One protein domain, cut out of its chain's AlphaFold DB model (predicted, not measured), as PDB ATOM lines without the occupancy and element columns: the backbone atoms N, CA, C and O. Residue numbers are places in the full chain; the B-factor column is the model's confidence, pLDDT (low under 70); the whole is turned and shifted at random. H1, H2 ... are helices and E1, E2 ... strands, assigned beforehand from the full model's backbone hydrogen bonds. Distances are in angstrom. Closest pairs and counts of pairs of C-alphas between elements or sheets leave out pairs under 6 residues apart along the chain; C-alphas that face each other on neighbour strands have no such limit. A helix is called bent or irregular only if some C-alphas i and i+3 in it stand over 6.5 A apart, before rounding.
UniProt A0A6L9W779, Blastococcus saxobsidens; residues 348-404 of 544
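This is residues 348 to 404 of the 544 residues of a protein of Blastococcus saxobsidens (UniProt A0A6L9W779). A long helix, H1, reaches out as a free arm from a small head, where the two-stranded hairpin E1 and E2 has the first part of a shorter helix, H2, packed on it by residues 388 to 395. Residues 348 to 370 of H1 stick out at one end, and residues 396 to 404, of which 396 to 402 belong to H2, stick out at the other. The printed part has 57 residues, with two named helices and two named strands in the order H1, E1, E2, H2; the sheet order is E1 - E2, antiparallel, and the class is mostly helix. The whole is extended, with a radius of gyration of the C-alphas of 18.9 A and spans of 62 by 22 by 11 A, the arm H1 making much of the length.

H1, residues 348 to 374, and H2, residues 388 to 402, only just touch, only at their ends, with 3 pairs of C-alphas within 8 A. The closest C-alphas are those of Ala 372 and Leu 388, 7.1 A apart. They run the same way at a steep tilt of 47 degrees. E1, residues 377 to 381, and E2, residues 384 to 386, form a hairpin, antiparallel at 174 degrees. N 377 and O 386 are 2.8 A apart and N 380 and O 384 2.9 A, within hydrogen-bond range. The closest C-alphas of E2 and H2, those of Tyr 384 and Ile 391, are 5.7 A apart. H1 and E2 are apart. Every O i to N i+4 pair is within hydrogen-bond range in H1, and 9 of 11 in H2.

H1 begins at C-alpha 348 (184.713, 175.977, 290.909) and is 38.5 A long. E1 is 10.8 A long and E2 7.2 A. H2, 19.5 A long, is irregular, with C-alphas 397 and 400 7.3 A apart, and ends at C-alpha 402 (196.828, 153.676, 237.314).

The two C-alphas farthest apart, those of Leu 348 and Trp 404, are 62.4 A apart. The printed part has no cut, and its three links are tight. The mean pLDDT of the printed part is 87.9, and no printed residue is under 70.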
ATOM      1  N   LEU A 348     184.229 177.357 290.832       92.56
ATOM      2  CA  LEU A 348     184.713 175.977 290.909       92.56
ATOM      3  C   LEU A 348     183.788 175.007 290.167       92.56
ATOM      4  O   LEU A 348     184.281 174.107 289.486       92.56
ATOM      5  N   GLY A 349     182.472 175.211 290.240       90.69
ATOM      6  CA  GLY A 349     181.475 174.453 289.490       90.69
ATOM      7  C   GLY A 349     181.664 174.600 287.981       90.69
ATOM      8  O   GLY A 349     181.682 173.601 287.259       90.69
ATOM      9  N   GLY A 350     181.920 175.822 287.504       92.56
ATOM     10  CA  GLY A 350     182.242 176.095 286.103       92.56
ATOM     11  C   GLY A 350     183.528 175.400 285.644       92.56
ATOM     12  O   GLY A 350     183.536 174.729 284.609       92.56
ATOM     13  N   LYS A 351     184.601 175.484 286.441       94.81
ATOM     14  CA  LYS A 351     185.876 174.791 286.163       94.81
ATOM     15  C   LYS A 351     185.712 173.275 286.128       94.81
ATOM     16  O   LYS A 351     186.261 172.615 285.245       94.81
ATOM     17  N   LEU A 352     184.948 172.721 287.068       90.19
ATOM     18  CA  LEU A 352     184.658 171.292 287.135       90.19
ATOM     19  C   LEU A 352     183.881 170.831 285.899       90.19
ATOM     20  O   LEU A 352     184.252 169.832 285.280       90.19
ATOM     21  N   HIS A 353     182.852 171.582 285.500       90.69
ATOM     22  CA  HIS A 353     182.088 171.299 284.291       90.69
ATOM     23  C   HIS A 353     182.976 171.349 283.040       90.69
ATOM     24  O   HIS A 353     182.977 170.405 282.252       90.69
ATOM     25  N   GLN A 354     183.809 172.384 282.891       94.81
ATOM     26  CA  GLN A 354     184.745 172.501 281.770       94.81
ATOM     27  C   GLN A 354     185.725 171.320 281.712       94.81
ATOM     28  O   GLN A 354     185.938 170.744 280.644       94.81
ATOM     29  N   ALA A 355     186.294 170.927 282.854       93.31
ATOM     30  CA  ALA A 355     187.202 169.786 282.937       93.31
ATOM     31  C   ALA A 355     186.505 168.464 282.571       93.31
ATOM     32  O   ALA A 355     187.078 167.637 281.860       93.31
ATOM     33  N   ARG A 356     185.255 168.266 283.011       89.31
ATOM     34  CA  ARG A 356     184.450 167.079 282.681       89.31
ATOM     35  C   ARG A 356     184.095 167.018 281.201       89.31
ATOM     36  O   ARG A 356     184.279 165.964 280.594       89.31
ATOM     37  N   THR A 357     183.660 168.129 280.616       93.12
ATOM     38  CA  THR A 357     183.362 168.228 279.182       93.12
ATOM     39  C   THR A 357     184.618 168.001 278.345       93.12
ATOM     40  O   THR A 357     184.586 167.225 277.393       93.12
ATOM     41  N   GLY A 358     185.758 168.576 278.746       95.69
ATOM     42  CA  GLY A 358     187.050 168.312 278.109       95.69
ATOM     43  C   GLY A 358     187.443 166.833 278.176       95.69
ATOM     44  O   GLY A 358     187.821 166.250 277.164       95.69
ATOM     45  N   ARG A 359     187.277 166.188 279.340       93.69
ATOM     46  CA  ARG A 359     187.517 164.744 279.500       93.69
ATOM     47  C   ARG A 359     186.620 163.910 278.584       93.69
ATOM     48  O   ARG A 359     187.108 162.960 277.981       93.69
ATOM     49  N   ALA A 360     185.334 164.241 278.495       92.94
ATOM     50  CA  ALA A 360     184.394 163.546 277.619       92.94
ATOM     51  C   ALA A 360     184.786 163.693 276.140       92.94
ATOM     52  O   ALA A 360     184.806 162.696 275.425       92.94
ATOM     53  N   GLY A 361     185.183 164.898 275.713       96.38
ATOM     54  CA  GLY A 361     185.681 165.148 274.358       96.38
ATOM     55  C   GLY A 361     186.918 164.315 274.025       96.38
ATOM     56  O   GLY A 361     186.925 163.605 273.027       96.38
ATOM     57  N   VAL A 362     187.922 164.304 274.907       96.31
ATOM     58  CA  VAL A 362     189.138 163.492 274.718       96.31
ATOM     59  C   VAL A 362     188.822 161.992 274.676       96.31
ATOM     60  O   VAL A 362     189.414 161.258 273.889       96.31
ATOM     61  N   LEU A 363     187.891 161.505 275.503       94.38
ATOM     62  CA  LEU A 363     187.465 160.101 275.454       94.38
ATOM     63  C   LEU A 363     186.786 159.752 274.126       94.38
ATOM     64  O   LEU A 363     187.026 158.664 273.600       94.38
ATOM     65  N   GLU A 364     185.986 160.663 273.575       94.81
ATOM     66  CA  GLU A 364     185.359 160.475 272.267       94.81
ATOM     67  C   GLU A 364     186.390 160.528 271.133       94.81
ATOM     68  O   GLU A 364     186.343 159.700 270.230       94.81
ATOM     69  N   GLU A 365     187.397 161.402 271.215       95.62
ATOM     70  CA  GLU A 365     188.531 161.411 270.280       95.62
ATOM     71  C   GLU A 365     189.316 160.091 270.321       95.62
ATOM     72  O   GLU A 365     189.629 159.520 269.275       95.62
ATOM     73  N   ILE A 366     189.592 159.556 271.518       94.00
ATOM     74  CA  ILE A 366     190.241 158.244 271.688       94.00
ATOM     75  C   ILE A 366     189.380 157.136 271.075       94.00
ATOM     76  O   ILE A 366     189.904 156.231 270.419       94.00
ATOM     77  N   ARG A 367     188.063 157.188 271.293       92.06
ATOM     78  CA  ARG A 367     187.119 156.225 270.728       92.06
ATOM     79  C   ARG A 367     187.110 156.296 269.204       92.06
ATOM     80  O   ARG A 367     187.280 155.259 268.571       92.06
ATOM     81  N   ALA A 368     186.989 157.493 268.638       89.00
ATOM     82  CA  ALA A 368     186.988 157.728 267.199       89.00
ATOM     83  C   ALA A 368     188.309 157.289 266.549       89.00
ATOM     84  O   ALA A 368     188.293 156.654 265.498       89.00
ATOM     85  N   ALA A 369     189.451 157.549 267.194       88.38
ATOM     86  CA  ALA A 369     190.753 157.081 266.720       88.38
ATOM     87  C   ALA A 369     190.836 155.545 266.701       88.38
ATOM     88  O   ALA A 369     191.261 154.960 265.705       88.38
ATOM     89  N   ARG A 370     190.374 154.878 267.769       87.19
ATOM     90  CA  ARG A 370     190.307 153.407 267.816       87.19
ATOM     91  C   ARG A 370     189.355 152.835 266.779       87.19
ATOM     92  O   ARG A 370     189.660 151.805 266.181       87.19
ATOM     93  N   GLU A 371     188.206 153.469 266.582       85.31
ATOM     94  CA  GLU A 371     187.238 153.058 265.576       85.31
ATOM     95  C   GLU A 371     187.831 153.211 264.173       85.31
ATOM     96  O   GLU A 371     187.802 152.255 263.412       85.31
ATOM     97  N   ALA A 372     188.494 154.326 263.860       80.19
ATOM     98  CA  ALA A 372     189.176 154.512 262.579       80.19
ATOM     99  C   ALA A 372     190.260 153.447 262.302       80.19
ATOM    100  O   ALA A 372     190.470 153.062 261.150       80.19
ATOM    101  N   GLU A 373     190.938 152.958 263.345       81.06
ATOM    102  CA  GLU A 373     191.968 151.920 263.228       81.06
ATOM    103  C   GLU A 373     191.387 150.495 263.151       81.06
ATOM    104  O   GLU A 373     191.929 149.642 262.448       81.06
ATOM    105  N   THR A 374     190.275 150.230 263.844       82.88
ATOM    106  CA  THR A 374     189.737 148.867 264.032       82.88
ATOM    107  C   THR A 374     188.528 148.567 263.141       82.88
ATOM    108  O   THR A 374     188.217 147.402 262.887       82.88
ATOM    109  N   TYR A 375     187.830 149.593 262.656       82.12
ATOM    110  CA  TYR A 375     186.618 149.434 261.862       82.12
ATOM    111  C   TYR A 375     186.944 148.852 260.484       82.12
ATOM    112  O   TYR A 375     187.759 149.374 259.718       82.12
ATOM    113  N   LEU A 376     186.287 147.739 260.167       85.69
ATOM    114  CA  LEU A 376     186.418 147.062 258.885       85.69
ATOM    115  C   LEU A 376     185.345 147.596 257.942       85.69
ATOM    116  O   LEU A 376     184.165 147.276 258.080       85.69
ATOM    117  N   HIS A 377     185.760 148.395 256.963       83.44
ATOM    118  CA  HIS A 377     184.859 148.853 255.920       83.44
ATOM    119  C   HIS A 377     184.483 147.688 254.993       83.44
ATOM    120  O   HIS A 377     185.359 146.885 254.629       83.44
ATOM    121  N   PRO A 378     183.199 147.594 254.589       85.00
ATOM    122  CA  PRO A 378     182.778 146.673 253.542       85.00
ATOM    123  C   PRO A 378     183.485 147.011 252.225       85.00
ATOM    124  O   PRO A 378     184.098 148.069 252.084       85.00
ATOM    125  N   GLU A 379     183.416 146.099 251.263       87.25
ATOM    126  CA  GLU A 379     184.093 146.261 249.978       87.25
ATOM    127  C   GLU A 379     183.591 147.514 249.239       87.25
ATOM    128  O   GLU A 379     182.443 147.582 248.806       87.25
ATOM    129  N   VAL A 380     184.460 148.524 249.134       83.44
ATOM    130  CA  VAL A 380     184.160 149.831 248.518       83.44
ATOM    131  C   VAL A 380     184.363 149.773 247.000       83.44
ATOM    132  O   VAL A 380     183.697 150.466 246.238       83.44
ATOM    133  N   ALA A 381     185.283 148.919 246.559       78.75
ATOM    134  CA  ALA A 381     185.540 148.567 245.169       78.75
ATOM    135  C   ALA A 381     186.145 147.159 245.131       78.75
ATOM    136  O   ALA A 381     186.658 146.694 246.147       78.75
ATOM    137  N   ALA A 382     186.124 146.494 243.975       79.19
ATOM    138  CA  ALA A 382     186.647 145.133 243.837       79.19
ATOM    139  C   ALA A 382     188.088 145.016 244.379       79.19
ATOM    140  O   ALA A 382     189.017 145.627 243.850       79.19
ATOM    141  N   GLY A 383     188.269 144.235 245.446       82.06
ATOM    142  CA  GLY A 383     189.550 144.054 246.126       82.06
ATOM    143  C   GLY A 383     189.938 145.163 247.114       82.06
ATOM    144  O   GLY A 383     191.055 145.133 247.627       82.06
ATOM    145  N   TYR A 384     189.059 146.114 247.433       87.06
ATOM    146  CA  TYR A 384     189.290 147.195 248.398       87.06
ATOM    147  C   TYR A 384     188.284 147.105 249.553       87.06
ATOM    148  O   TYR A 384     187.206 147.695 249.513       87.06
ATOM    149  N   ALA A 385     188.661 146.354 250.589       87.81
ATOM    150  CA  ALA A 385     187.906 146.147 251.826       87.81
ATOM    151  C   ALA A 385     188.866 146.091 253.031       87.81
ATOM    152  O   ALA A 385     190.062 145.831 252.859       87.81
ATOM    153  N   GLY A 386     188.346 146.280 254.247       87.38
ATOM    154  CA  GLY A 386     189.132 146.269 255.487       87.38
ATOM    155  C   GLY A 386     189.273 147.658 256.112       87.38
ATOM    156  O   GLY A 386     188.410 148.510 255.932       87.38
ATOM    157  N   THR A 387     190.333 147.890 256.886       88.56
ATOM    158  CA  THR A 387     190.552 149.193 257.541       88.56
ATOM    159  C   THR A 387     190.900 150.277 256.515       88.56
ATOM    160  O   THR A 387     191.490 149.981 255.470       88.56
ATOM    161  N   LEU A 388     190.583 151.547 256.807       85.62
ATOM    162  CA  LEU A 388     190.916 152.668 255.910       85.62
ATOM    163  C   LEU A 388     192.413 152.744 255.613       85.62
ATOM    164  O   LEU A 388     192.787 152.996 254.472       85.62
ATOM    165  N   ALA A 389     193.262 152.467 256.609       84.62
ATOM    166  CA  ALA A 389     194.712 152.418 256.432       84.62
ATOM    167  C   ALA A 389     195.118 151.388 255.366       84.62
ATOM    168  O   ALA A 389     195.855 151.714 254.443       84.62
ATOM    169  N   ARG A 390     194.557 150.173 255.423       85.94
ATOM    170  CA  ARG A 390     194.861 149.104 254.459       85.94
ATOM    171  C   ARG A 390     194.305 149.390 253.065       85.94
ATOM    172  O   ARG A 390     194.930 149.037 252.066       85.94
ATOM    173  N   ILE A 391     193.138 150.031 252.982       88.44
ATOM    174  CA  ILE A 391     192.577 150.507 251.711       88.44
ATOM    175  C   ILE A 391     193.489 151.594 251.116       88.44
ATOM    176  O   ILE A 391     193.842 151.504 249.942       88.44
ATOM    177  N   ALA A 392     193.927 152.571 251.915       87.75
ATOM    178  CA  ALA A 392     194.822 153.645 251.487       87.75
ATOM    179  C   ALA A 392     196.206 153.128 251.057       87.75
ATOM    180  O   ALA A 392     196.710 153.556 250.020       87.75
ATOM    181  N   GLU A 393     196.786 152.168 251.787       88.44
ATOM    182  CA  GLU A 393     198.020 151.467 251.398       88.44
ATOM    183  C   GLU A 393     197.871 150.817 250.018       88.44
ATOM    184  O   GLU A 393     198.676 151.075 249.125       88.44
ATOM    185  N   ARG A 394     196.790 150.059 249.790       87.19
ATOM    186  CA  ARG A 394     196.516 149.437 248.482       87.19
ATOM    187  C   ARG A 394     196.323 150.456 247.360       87.19
ATOM    188  O   ARG A 394     196.697 150.193 246.219       87.19
ATOM    189  N   VAL A 395     195.703 151.602 247.646       87.62
ATOM    190  CA  VAL A 395     195.556 152.691 246.664       87.62
ATOM    191  C   VAL A 395     196.923 153.298 246.336       87.62
ATOM    192  O   VAL A 395     197.219 153.528 245.164       87.62
ATOM    193  N   ALA A 396     197.771 153.515 247.344       87.38
ATOM    194  CA  ALA A 396     199.118 154.040 247.162       87.38
ATOM    195  C   ALA A 396     200.013 153.075 246.362       87.38
ATOM    196  O   ALA A 396     200.677 153.515 245.425       87.38
ATOM    197  N   GLU A 397     199.970 151.772 246.660       88.56
ATOM    198  CA  GLU A 397     200.670 150.723 245.897       88.56
ATOM    199  C   GLU A 397     200.222 150.679 244.430       88.56
ATOM    200  O   GLU A 397     201.026 150.490 243.519       88.56
ATOM    201  N   ALA A 398     198.929 150.885 244.175       85.44
ATOM    202  CA  ALA A 398     198.368 150.843 242.831       85.44
ATOM    203  C   ALA A 398     198.547 152.153 242.035       85.44
ATOM    204  O   ALA A 398     198.219 152.196 240.846       85.44
ATOM    205  N   LYS A 399     199.076 153.215 242.657       83.19
ATOM    206  CA  LYS A 399     199.181 154.553 242.059       83.19
ATOM    207  C   LYS A 399     199.962 154.554 240.747       83.19
ATOM    208  O   LYS A 399     199.491 155.125 239.770       83.19
ATOM    209  N   GLU A 400     201.123 153.900 240.699       83.12
ATOM    210  CA  GLU A 400     201.936 153.834 239.471       83.12
ATOM    211  C   GLU A 400     201.216 153.083 238.347       83.12
ATOM    212  O   GLU A 400     201.241 153.506 237.192       83.12
ATOM    213  N   ARG A 401     200.498 152.005 238.689       83.69
ATOM    214  CA  ARG A 401     199.741 151.192 237.728       83.69
ATOM    215  C   ARG A 401     198.601 151.970 237.067       83.69
ATOM    216  O   ARG A 401     198.281 151.705 235.909       83.69
ATOM    217  N   PHE A 402     197.979 152.899 237.788       82.50
ATOM    218  CA  PHE A 402     196.828 153.676 237.314       82.50
ATOM    219  C   PHE A 402     197.162 155.135 236.970       82.50
ATOM    220  O   PHE A 402     196.263 155.906 236.646       82.50
ATOM    221  N   ALA A 403     198.448 155.506 236.953       80.31
ATOM    222  CA  ALA A 403     198.913 156.863 236.642       80.31
ATOM    223  C   ALA A 403     198.565 157.346 235.219       80.31
ATOM    224  O   ALA A 403     198.668 158.535 234.929       80.31
ATOM    225  N   TRP A 404     198.154 156.439 234.328       82.06
ATOM    226  CA  TRP A 404     197.692 156.762 232.977       82.06
ATOM    227  C   TRP A 404     196.310 157.438 232.948       82.06
ATOM    228  O   TRP A 404     195.935 157.990 231.915       82.06
TER     229      TRP A 404